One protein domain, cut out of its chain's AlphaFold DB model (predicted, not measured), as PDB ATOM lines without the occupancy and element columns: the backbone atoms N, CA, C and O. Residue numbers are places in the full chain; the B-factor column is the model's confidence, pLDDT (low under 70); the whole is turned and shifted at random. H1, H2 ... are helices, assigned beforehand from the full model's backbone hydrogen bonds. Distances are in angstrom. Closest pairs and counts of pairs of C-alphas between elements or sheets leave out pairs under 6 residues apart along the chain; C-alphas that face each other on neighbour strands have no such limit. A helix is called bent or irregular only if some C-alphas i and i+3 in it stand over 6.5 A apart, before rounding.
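AT A GLANCE: This is residues 14 to 91 of the 338 residues of an uncharacterized protein of Oscillospiraceae bacterium (UniProt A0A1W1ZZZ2). The chain goes out and comes back in a long, loose helical loop: H1 and H2 follow one another nearly in line, H3 folds back on H2 as a helical hairpin, and H4, after a sharp corner, returns past H1. The long link between H2 and H3, residues 39 to 54, makes a loop at the end away from H1. The printed part has 78 residues with four named helices, H1 to H4 in chain order, and no named strand; the class is all helix. It is loose, with a radius of gyration of the C-alphas of 15.5 A, and a rod spanning 50 by 21 by 16 A.

IN THESE COORDINATES: Find C-alpha 14 at (-44.813, -2.954, 19.751); from there H1 runs to residue 24, 15.3 A. H2, residues 27 to 38, covers 16.9 A. H3 begins at C-alpha 55, (-18.368, 22.249, 10.940), and reaches residue 68 after 20.5 A. H4, residues 71 to 89, is the longest at 26.6 A and ends at C-alpha 89, (-36.954, -8.424, 8.261). It is neither bent nor irregular, but only just: C-alphas 86 and 89 are 6.2 A apart.

HOW THE PARTS SIT: H1 and H2 meet only through their link. Look at Ala 36 and Gly 55, the closest C-alphas of H2 and H3, 4.3 A apart: this helical hairpin touches at a steep tilt of 38 degrees, opposite ways. H3 and H4 only just touch, only at the corner, with 3 pairs of C-alphas within 8 A, Leu 66 and Leu 72 closest at 5.4 A; they stand about perpendicular, at 85 degrees. With residues 78 to 83 alone, H4 touches H1, at a steep tilt of 44 degrees, opposite ways; the closest C-alphas, of Tyr 22 and Gln 79, are 6.3 A apart. H1 and H3 are apart. Every O i to N i+4 pair is within hydrogen-bond range in H1, H2 and H3, and 11 of 15 are in H4.

THE WHOLE: The C-alphas farthest apart are those of Asp 48 and Pro 91, 52.1 A. The printed part has no cut; the link from H2 to H3 is long, and in it residues 40 to 41 pair antiparallel with residues 52 to 53. Confidence is low, under 70, at residues 43 to 51.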
ATOM      1  N   PHE A  14     -46.193  -3.166  19.292       79.56
ATOM      2  CA  PHE A  14     -44.813  -2.954  19.751       79.56
ATOM      3  C   PHE A  14     -43.857  -2.532  18.627       79.56
ATOM      4  O   PHE A  14     -42.902  -1.800  18.870       79.56
ATOM      5  N   GLY A  15     -44.127  -2.942  17.385       79.19
ATOM      6  CA  GLY A  15     -43.388  -2.473  16.218       79.19
ATOM      7  C   GLY A  15     -43.663  -1.005  15.911       79.19
ATOM      8  O   GLY A  15     -42.737  -0.292  15.554       79.19
ATOM      9  N   ILE A  16     -44.908  -0.552  16.085       83.00
ATOM     10  CA  ILE A  16     -45.293   0.848  15.858       83.00
ATOM     11  C   ILE A  16     -44.632   1.746  16.908       83.00
ATOM     12  O   ILE A  16     -43.970   2.719  16.553       83.00
ATOM     13  N   LEU A  17     -44.739   1.379  18.189       84.75
ATOM     14  CA  LEU A  17     -44.076   2.093  19.287       84.75
ATOM     15  C   LEU A  17     -42.555   2.115  19.106       84.75
ATOM     16  O   LEU A  17     -41.925   3.163  19.240       84.75
ATOM     17  N   GLY A  18     -41.972   0.978  18.723       82.56
ATOM     18  CA  GLY A  18     -40.544   0.891  18.461       82.56
ATOM     19  C   GLY A  18     -40.091   1.761  17.283       82.56
ATOM     20  O   GLY A  18     -39.019   2.362  17.352       82.56
ATOM     21  N   SER A  19     -40.919   1.899  16.240       81.94
ATOM     22  CA  SER A  19     -40.661   2.801  15.112       81.94
ATOM     23  C   SER A  19     -40.707   4.273  15.521       81.94
ATOM     24  O   SER A  19     -39.871   5.043  15.060       81.94
ATOM     25  N   ILE A  20     -41.624   4.671  16.409       85.69
ATOM     26  CA  ILE A  20     -41.667   6.043  16.945       85.69
ATOM     27  C   ILE A  20     -40.377   6.350  17.713       85.69
ATOM     28  O   ILE A  20     -39.717   7.351  17.437       85.69
ATOM     29  N   LEU A  21     -39.970   5.455  18.618       86.38
ATOM     30  CA  LEU A  21     -38.716   5.587  19.365       86.38
ATOM     31  C   LEU A  21     -37.486   5.581  18.444       86.38
ATOM     32  O   LEU A  21     -36.515   6.285  18.708       86.38
ATOM     33  N   TYR A  22     -37.541   4.842  17.332       87.12
ATOM     34  CA  TYR A  22     -36.474   4.837  16.334       87.12
ATOM     35  C   TYR A  22     -36.316   6.214  15.705       87.12
ATOM     36  O   TYR A  22     -35.201   6.718  15.669       87.12
ATOM     37  N   TYR A  23     -37.401   6.871  15.298       86.50
ATOM     38  CA  TYR A  23     -37.316   8.234  14.772       86.50
ATOM     39  C   TYR A  23     -36.858   9.244  15.836       86.50
ATOM     40  O   TYR A  23     -35.986  10.065  15.557       86.50
ATOM     41  N   LEU A  24     -37.352   9.138  17.076       87.56
ATOM     42  CA  LEU A  24     -36.929  10.009  18.183       87.56
ATOM     43  C   LEU A  24     -35.442   9.862  18.527       87.56
ATOM     44  O   LEU A  24     -34.808  10.834  18.928       87.56
ATOM     45  N   SER A  25     -34.862   8.677  18.324       88.75
ATOM     46  CA  SER A  25     -33.438   8.444  18.583       88.75
ATOM     47  C   SER A  25     -32.502   9.272  17.690       88.75
ATOM     48  O   SER A  25     -31.312   9.348  17.978       88.75
ATOM     49  N   PHE A  26     -33.008   9.908  16.627       87.19
ATOM     50  CA  PHE A  26     -32.215  10.809  15.790       87.19
ATOM     51  C   PHE A  26     -32.196  12.263  16.288       87.19
ATOM     52  O   PHE A  26     -31.394  13.056  15.799       87.19
ATOM     53  N   LEU A  27     -33.028  12.634  17.270       87.31
ATOM     54  CA  LEU A  27     -33.069  14.001  17.811       87.31
ATOM     55  C   LEU A  27     -31.708  14.528  18.306       87.31
ATOM     56  O   LEU A  27     -31.408  15.685  18.011       87.31
ATOM     57  N   PRO A  28     -30.845  13.734  18.975       86.88
ATOM     58  CA  PRO A  28     -29.517  14.205  19.375       86.88
ATOM     59  C   PRO A  28     -28.644  14.626  18.186       86.88
ATOM     60  O   PRO A  28     -27.826  15.529  18.308       86.88
ATOM     61  N   TYR A  29     -28.853  14.045  17.004       85.56
ATOM     62  CA  TYR A  29     -28.127  14.457  15.806       85.56
ATOM     63  C   TYR A  29     -28.586  15.820  15.283       85.56
ATOM     64  O   TYR A  29     -27.765  16.535  14.721       85.56
ATOM     65  N   LEU A  30     -29.846  16.233  15.504       85.19
ATOM     66  CA  LEU A  30     -30.268  17.612  15.199       85.19
ATOM     67  C   LEU A  30     -29.496  18.625  16.044       85.19
ATOM     68  O   LEU A  30     -29.173  19.704  15.557       85.19
ATOM     69  N   TYR A  31     -29.176  18.264  17.287       85.06
ATOM     70  CA  TYR A  31     -28.329  19.074  18.159       85.06
ATOM     71  C   TYR A  31     -26.920  19.208  17.557       85.06
ATOM     72  O   TYR A  31     -26.434  20.323  17.403       85.06
ATOM     73  N   CYS A  32     -26.310  18.113  17.088       85.19
ATOM     74  CA  CYS A  32     -25.025  18.166  16.375       85.19
ATOM     75  C   CYS A  32     -25.082  19.016  15.092       85.19
ATOM     76  O   CYS A  32     -24.178  19.810  14.851       85.19
ATOM     77  N   VAL A  33     -26.145  18.890  14.285       84.56
ATOM     78  CA  VAL A  33     -26.350  19.712  13.075       84.56
ATOM     79  C   VAL A  33     -26.429  21.194  13.429       84.56
ATOM     80  O   VAL A  33     -25.820  22.024  12.758       84.56
ATOM     81  N   TYR A  34     -27.155  21.531  14.496       85.88
ATOM     82  CA  TYR A  34     -27.280  22.905  14.964       85.88
ATOM     83  C   TYR A  34     -25.913  23.522  15.286       85.88
ATOM     84  O   TYR A  34     -25.630  24.619  14.806       85.88
ATOM     85  N   PHE A  35     -25.038  22.815  16.011       84.94
ATOM     86  CA  PHE A  35     -23.689  23.323  16.309       84.94
ATOM     87  C   PHE A  35     -22.742  23.287  15.121       84.94
ATOM     88  O   PHE A  35     -21.894  24.165  15.020       84.94
ATOM     89  N   ALA A  36     -22.901  22.344  14.191       82.81
ATOM     90  CA  ALA A  36     -22.132  22.349  12.947       82.81
ATOM     91  C   ALA A  36     -22.303  23.671  12.178       82.81
ATOM     92  O   ALA A  36     -21.354  24.150  11.560       82.81
ATOM     93  N   VAL A  37     -23.513  24.249  12.220       82.00
ATOM     94  CA  VAL A  37     -23.865  25.498  11.530       82.00
ATOM     95  C   VAL A  37     -23.606  26.728  12.396       82.00
ATOM     96  O   VAL A  37     -22.977  27.675  11.936       82.00
ATOM     97  N   LYS A  38     -24.129  26.750  13.627       82.31
ATOM     98  CA  LYS A  38     -24.084  27.936  14.493       82.31
ATOM     99  C   LYS A  38     -22.732  28.119  15.187       82.31
ATOM    100  O   LYS A  38     -22.410  29.229  15.599       82.31
ATOM    101  N   GLY A  39     -21.971  27.042  15.306       81.06
ATOM    102  CA  GLY A  39     -20.772  26.977  16.119       81.06
ATOM    103  C   GLY A  39     -21.073  26.715  17.594       81.06
ATOM    104  O   GLY A  39     -22.194  26.930  18.071       81.06
ATOM    105  N   ILE A  40     -20.079  26.204  18.317       82.38
ATOM    106  CA  ILE A  40     -20.142  25.923  19.756       82.38
ATOM    107  C   ILE A  40     -18.925  26.513  20.462       82.38
ATOM    108  O   ILE A  40     -17.796  26.291  20.031       82.38
ATOM    109  N   SER A  41     -19.154  27.248  21.551       77.81
ATOM    110  CA  SER A  41     -18.074  27.699  22.423       77.81
ATOM    111  C   SER A  41     -17.539  26.524  23.241       77.81
ATOM    112  O   SER A  41     -18.299  25.734  23.817       77.81
ATOM    113  N   VAL A  42     -16.218  26.393  23.285       70.81
ATOM    114  CA  VAL A  42     -15.554  25.383  24.110       70.81
ATOM    115  C   VAL A  42     -15.559  25.887  25.557       70.81
ATOM    116  O   VAL A  42     -14.986  26.926  25.857       70.81
ATOM    117  N   PHE A  43     -16.276  25.201  26.453       59.12
ATOM    118  CA  PHE A  43     -16.380  25.586  27.875       59.12
ATOM    119  C   PHE A  43     -15.937  24.471  28.839       59.12
ATOM    120  O   PHE A  43     -15.778  24.705  30.032       59.12
ATOM    121  N   PHE A  44     -15.707  23.244  28.358       51.94
ATOM    122  CA  PHE A  44     -15.333  22.121  29.222       51.94
ATOM    123  C   PHE A  44     -13.824  21.841  29.202       51.94
ATOM    124  O   PHE A  44     -13.364  20.984  28.458       51.94
ATOM    125  N   GLY A  45     -13.089  22.549  30.068       47.41
ATOM    126  CA  GLY A  45     -12.039  22.041  30.974       47.41
ATOM    127  C   GLY A  45     -10.869  21.184  30.469       47.41
ATOM    128  O   GLY A  45     -10.095  20.721  31.300       47.41
ATOM    129  N   PHE A  46     -10.706  20.948  29.175       41.50
ATOM    130  CA  PHE A  46      -9.534  20.282  28.618       41.50
ATOM    131  C   PHE A  46      -9.120  21.027  27.353       41.50
ATOM    132  O   PHE A  46      -9.817  20.944  26.345       41.50
ATOM    133  N   LEU A  47      -7.955  21.677  27.430       44.78
ATOM    134  CA  LEU A  47      -7.270  22.470  26.401       44.78
ATOM    135  C   LEU A  47      -7.698  23.944  26.373       44.78
ATOM    136  O   LEU A  47      -8.884  24.252  26.283       44.78
ATOM    137  N   ASP A  48      -6.697  24.825  26.429       42.69
ATOM    138  CA  ASP A  48      -6.739  26.294  26.345       42.69
ATOM    139  C   ASP A  48      -7.267  26.824  24.992       42.69
ATOM    140  O   ASP A  48      -6.718  27.745  24.401       42.69
ATOM    141  N   TYR A  49      -8.347  26.248  24.461       47.00
ATOM    142  CA  TYR A  49      -9.024  26.752  23.271       47.00
ATOM    143  C   TYR A  49     -10.156  27.691  23.686       47.00
ATOM    144  O   TYR A  49     -11.316  27.287  23.800       47.00
ATOM    145  N   SER A  50      -9.839  28.970  23.887       51.22
ATOM    146  CA  SER A  50     -10.847  30.031  23.876       51.22
ATOM    147  C   SER A  50     -11.279  30.284  22.428       51.22
ATOM    148  O   SER A  50     -10.772  31.180  21.766       51.22
ATOM    149  N   GLY A  51     -12.185  29.459  21.905       65.19
ATOM    150  CA  GLY A  51     -12.626  29.567  20.514       65.19
ATOM    151  C   GLY A  51     -14.024  29.009  20.274       65.19
ATOM    152  O   GLY A  51     -14.566  28.240  21.077       65.19
ATOM    153  N   THR A  52     -14.622  29.406  19.150       76.50
ATOM    154  CA  THR A  52     -15.887  28.836  18.670       76.50
ATOM    155  C   THR A  52     -15.584  27.796  17.596       76.50
ATOM    156  O   THR A  52     -14.997  28.112  16.570       76.50
ATOM    157  N   LEU A  53     -15.984  26.542  17.813       79.69
ATOM    158  CA  LEU A  53     -15.798  25.469  16.833       79.69
ATOM    159  C   LEU A  53     -16.969  25.428  15.857       79.69
ATOM    160  O   LEU A  53     -18.115  25.489  16.297       79.69
ATOM    161  N   TYR A  54     -16.697  25.191  14.572       83.19
ATOM    162  CA  TYR A  54     -17.699  25.023  13.511       83.19
ATOM    163  C   TYR A  54     -17.519  23.699  12.749       83.19
ATOM    164  O   TYR A  54     -16.567  22.940  12.973       83.19
ATOM    165  N   GLY A  55     -18.469  23.378  11.864       84.69
ATOM    166  CA  GLY A  55     -18.368  22.249  10.940       84.69
ATOM    167  C   GLY A  55     -18.126  20.910  11.644       84.69
ATOM    168  O   GLY A  55     -18.778  20.579  12.636       84.69
ATOM    169  N   ILE A  56     -17.177  20.120  11.131       83.19
ATOM    170  CA  ILE A  56     -16.902  18.777  11.661       83.19
ATOM    171  C   ILE A  56     -16.306  18.809  13.074       83.19
ATOM    172  O   ILE A  56     -16.636  17.940  13.882       83.19
ATOM    173  N   LYS A  57     -15.495  19.826  13.405       81.38
ATOM    174  CA  LYS A  57     -14.918  20.002  14.748       81.38
ATOM    175  C   LYS A  57     -16.039  20.191  15.782       81.38
ATOM    176  O   LYS A  57     -16.050  19.510  16.806       81.38
ATOM    177  N   ALA A  58     -17.049  21.009  15.465       84.50
ATOM    178  CA  ALA A  58     -18.233  21.194  16.309       84.50
ATOM    179  C   ALA A  58     -19.087  19.923  16.449       84.50
ATOM    180  O   ALA A  58     -19.598  19.625  17.531       84.50
ATOM    181  N   VAL A  59     -19.241  19.146  15.370       86.00
ATOM    182  CA  VAL A  59     -19.964  17.860  15.402       86.00
ATOM    183  C   VAL A  59     -19.254  16.854  16.303       86.00
ATOM    184  O   VAL A  59     -19.911  16.195  17.105       86.00
ATOM    185  N   ILE A  60     -17.927  16.752  16.208       85.12
ATOM    186  CA  ILE A  60     -17.133  15.851  17.049       85.12
ATOM    187  C   ILE A  60     -17.234  16.280  18.513       85.12
ATOM    188  O   ILE A  60     -17.574  15.455  19.358       85.12
ATOM    189  N   TYR A  61     -17.025  17.565  18.808       84.81
ATOM    190  CA  TYR A  61     -17.095  18.088  20.174       84.81
ATOM    191  C   TYR A  61     -18.490  17.902  20.796       84.81
ATOM    192  O   TYR A  61     -18.624  17.332  21.878       84.81
ATOM    193  N   SER A  62     -19.558  18.292  20.088       86.00
ATOM    194  CA  SER A  62     -20.936  18.075  20.558       86.00
ATOM    195  C   SER A  62     -21.280  16.586  20.688       86.00
ATOM    196  O   SER A  62     -21.954  16.189  21.639       86.00
ATOM    197  N   GLY A  63     -20.772  15.745  19.784       84.75
ATOM    198  CA  GLY A  63     -20.878  14.292  19.869       84.75
ATOM    199  C   GLY A  63     -20.219  13.740  21.132       84.75
ATOM    200  O   GLY A  63     -20.854  12.972  21.850       84.75
ATOM    201  N   MET A  64     -18.998  14.179  21.456       84.06
ATOM    202  CA  MET A  64     -18.304  13.806  22.693       84.06
ATOM    203  C   MET A  64     -19.108  14.226  23.929       84.06
ATOM    204  O   MET A  64     -19.350  13.398  24.811       84.06
ATOM    205  N   MET A  65     -19.635  15.451  23.962       82.38
ATOM    206  CA  MET A  65     -20.496  15.919  25.059       82.38
ATOM    207  C   MET A  65     -21.744  15.039  25.239       82.38
ATOM    208  O   MET A  65     -22.097  14.658  26.357       82.38
ATOM    209  N   LEU A  66     -22.375  14.635  24.133       83.81
ATOM    210  CA  LEU A  66     -23.521  13.720  24.120       83.81
ATOM    211  C   LEU A  66     -23.154  12.240  24.332       83.81
ATOM    212  O   LEU A  66     -24.048  11.391  24.339       83.81
ATOM    213  N   THR A  67     -21.869  11.903  24.473       81.44
ATOM    214  CA  THR A  67     -21.422  10.580  24.944       81.44
ATOM    215  C   THR A  67     -21.151  10.556  26.444       81.44
ATOM    216  O   THR A  67     -21.420   9.532  27.071       81.44
ATOM    217  N   VAL A  68     -20.700  11.675  27.029       77.75
ATOM    218  CA  VAL A  68     -20.512  11.828  28.485       77.75
ATOM    219  C   VAL A  68     -21.847  11.693  29.216       77.75
ATOM    220  O   VAL A  68     -21.967  10.928  30.170       77.75
ATOM    221  N   ILE A  69     -22.883  12.381  28.731       78.19
ATOM    222  CA  ILE A  69     -24.269  12.065  29.083       78.19
ATOM    223  C   ILE A  69     -24.678  10.978  28.090       78.19
ATOM    224  O   ILE A  69     -24.746  11.314  26.917       78.19
ATOM    225  N   PRO A  70     -24.941   9.713  28.471       78.50
ATOM    226  CA  PRO A  70     -24.970   8.550  27.563       78.50
ATOM    227  C   PRO A  70     -26.172   8.497  26.590       78.50
ATOM    228  O   PRO A  70     -26.640   7.423  26.211       78.50
ATOM    229  N   VAL A  71     -26.672   9.651  26.154       82.56
ATOM    230  CA  VAL A  71     -27.751   9.848  25.190       82.56
ATOM    231  C   VAL A  71     -27.357   9.297  23.822       82.56
ATOM    232  O   VAL A  71     -28.076   8.459  23.279       82.56
ATOM    233  N   LEU A  72     -26.212   9.710  23.266       83.12
ATOM    234  CA  LEU A  72     -25.797   9.305  21.919       83.12
ATOM    235  C   LEU A  72     -25.455   7.804  21.831       83.12
ATOM    236  O   LEU A  72     -25.969   7.153  20.918       83.12
ATOM    237  N   PRO A  73     -24.723   7.196  22.792       85.19
ATOM    238  CA  PRO A  73     -24.536   5.745  22.843       85.19
ATOM    239  C   PRO A  73     -25.853   4.965  22.945       85.19
ATOM    240  O   PRO A  73     -26.035   3.979  22.229       85.19
ATOM    241  N   ALA A  74     -26.799   5.408  23.782       86.81
ATOM    242  CA  ALA A  74     -28.098   4.749  23.923       86.81
ATOM    243  C   ALA A  74     -28.930   4.831  22.631       86.81
ATOM    244  O   ALA A  74     -29.503   3.829  22.196       86.81
ATOM    245  N   CYS A  75     -28.960   5.997  21.980       88.50
ATOM    246  CA  CYS A  75     -29.637   6.186  20.699       88.50
ATOM    247  C   CYS A  75     -29.009   5.340  19.582       88.50
ATOM    248  O   CYS A  75     -29.743   4.703  18.826       88.50
ATOM    249  N   LEU A  76     -27.677   5.268  19.511       85.56
ATOM    250  CA  LEU A  76     -26.957   4.458  18.526       85.56
ATOM    251  C   LEU A  76     -27.219   2.958  18.724       85.56
ATOM    252  O   LEU A  76     -27.549   2.254  17.769       85.56
ATOM    253  N   LEU A  77     -27.153   2.465  19.965       86.44
ATOM    254  CA  LEU A  77     -27.511   1.081  20.290       86.44
ATOM    255  C   LEU A  77     -28.956   0.773  19.885       86.44
ATOM    256  O   LEU A  77     -29.220  -0.263  19.273       86.44
ATOM    257  N   TYR A  78     -29.887   1.688  20.159       85.94
ATOM    258  CA  TYR A  78     -31.282   1.530  19.760       85.94
ATOM    259  C   TYR A  78     -31.455   1.514  18.231       85.94
ATOM    260  O   TYR A  78     -32.197   0.686  17.703       85.94
ATOM    261  N   GLN A  79     -30.734   2.360  17.494       88.12
ATOM    262  CA  GLN A  79     -30.735   2.376  16.024       88.12
ATOM    263  C   GLN A  79     -30.169   1.083  15.433       88.12
ATOM    264  O   GLN A  79     -30.707   0.579  14.448       88.12
ATOM    265  N   ILE A  80     -29.137   0.502  16.045       85.56
ATOM    266  CA  ILE A  80     -28.581  -0.788  15.622       85.56
ATOM    267  C   ILE A  80     -29.593  -1.910  15.888       85.56
ATOM    268  O   ILE A  80     -29.963  -2.647  14.971       85.56
ATOM    269  N   LEU A  81     -30.094  -2.021  17.123       85.25
ATOM    270  CA  LEU A  81     -31.013  -3.089  17.519       85.25
ATOM    271  C   LEU A  81     -32.350  -3.004  16.768       85.25
ATOM    272  O   LEU A  81     -32.843  -3.999  16.239       85.25
ATOM    273  N   PHE A  82     -32.940  -1.815  16.673       83.56
ATOM    274  CA  PHE A  82     -34.243  -1.641  16.043       83.56
ATOM    275  C   PHE A  82     -34.138  -1.422  14.527       83.56
ATOM    276  O   PHE A  82     -34.845  -2.058  13.745       83.56
ATOM    277  N   GLY A  83     -33.226  -0.565  14.073       78.69
ATOM    278  CA  GLY A  83     -33.052  -0.252  12.654       78.69
ATOM    279  C   GLY A  83     -32.443  -1.401  11.853       78.69
ATOM    280  O   GLY A  83     -32.993  -1.807  10.828       78.69
ATOM    281  N   VAL A  84     -31.327  -1.965  12.317       78.38
ATOM    282  CA  VAL A  84     -30.587  -2.979  11.545       78.38
ATOM    283  C   VAL A  84     -31.128  -4.386  11.781       78.38
ATOM    284  O   VAL A  84     -31.247  -5.155  10.825       78.38
ATOM    285  N   LEU A  85     -31.476  -4.746  13.022       79.88
ATOM    286  CA  LEU A  85     -31.927  -6.111  13.324       79.88
ATOM    287  C   LEU A  85     -33.442  -6.277  13.149       79.88
ATOM    288  O   LEU A  85     -33.876  -7.229  12.499       79.88
ATOM    289  N   TYR A  86     -34.253  -5.349  13.667       80.75
ATOM    290  CA  TYR A  86     -35.714  -5.486  13.635       80.75
ATOM    291  C   TYR A  86     -36.347  -5.038  12.308       80.75
ATOM    292  O   TYR A  86     -37.160  -5.779  11.754       80.75
ATOM    293  N   LEU A  87     -35.984  -3.875  11.750       79.44
ATOM    294  CA  LEU A  87     -36.588  -3.370  10.500       79.44
ATOM    295  C   LEU A  87     -36.096  -4.094   9.233       79.44
ATOM    296  O   LEU A  87     -36.784  -4.074   8.211       79.44
ATOM    297  N   ARG A  88     -34.952  -4.791   9.276       77.19
ATOM    298  CA  ARG A  88     -34.403  -5.527   8.117       77.19
ATOM    299  C   ARG A  88     -35.299  -6.666   7.633       77.19
ATOM    300  O   ARG A  88     -35.312  -6.950   6.435       77.19
ATOM    301  N   VAL A  89     -36.033  -7.305   8.544       81.38
ATOM    302  CA  VAL A  89     -36.954  -8.424   8.261       81.38
ATOM    303  C   VAL A  89     -38.406  -7.966   8.049       81.38
ATOM    304  O   VAL A  89     -39.318  -8.791   7.997       81.38
ATOM    305  N   ARG A  90     -38.639  -6.648   7.963       81.94
ATOM    306  CA  ARG A  90     -39.966  -6.048   7.768       81.94
ATOM    307  C   ARG A  90     -40.238  -5.723   6.299       81.94
ATOM    308  O   ARG A  90     -39.286  -5.570   5.528       81.94
ATOM    309  N   PRO A  91     -41.526  -5.581   5.927       79.69
ATOM    310  CA  PRO A  91     -41.903  -5.298   4.557       79.69
ATOM    311  C   PRO A  91     -41.268  -4.014   4.017       79.69
ATOM    312  O   PRO A  91     -40.984  -3.058   4.753       79.69
TER     313      PRO A  91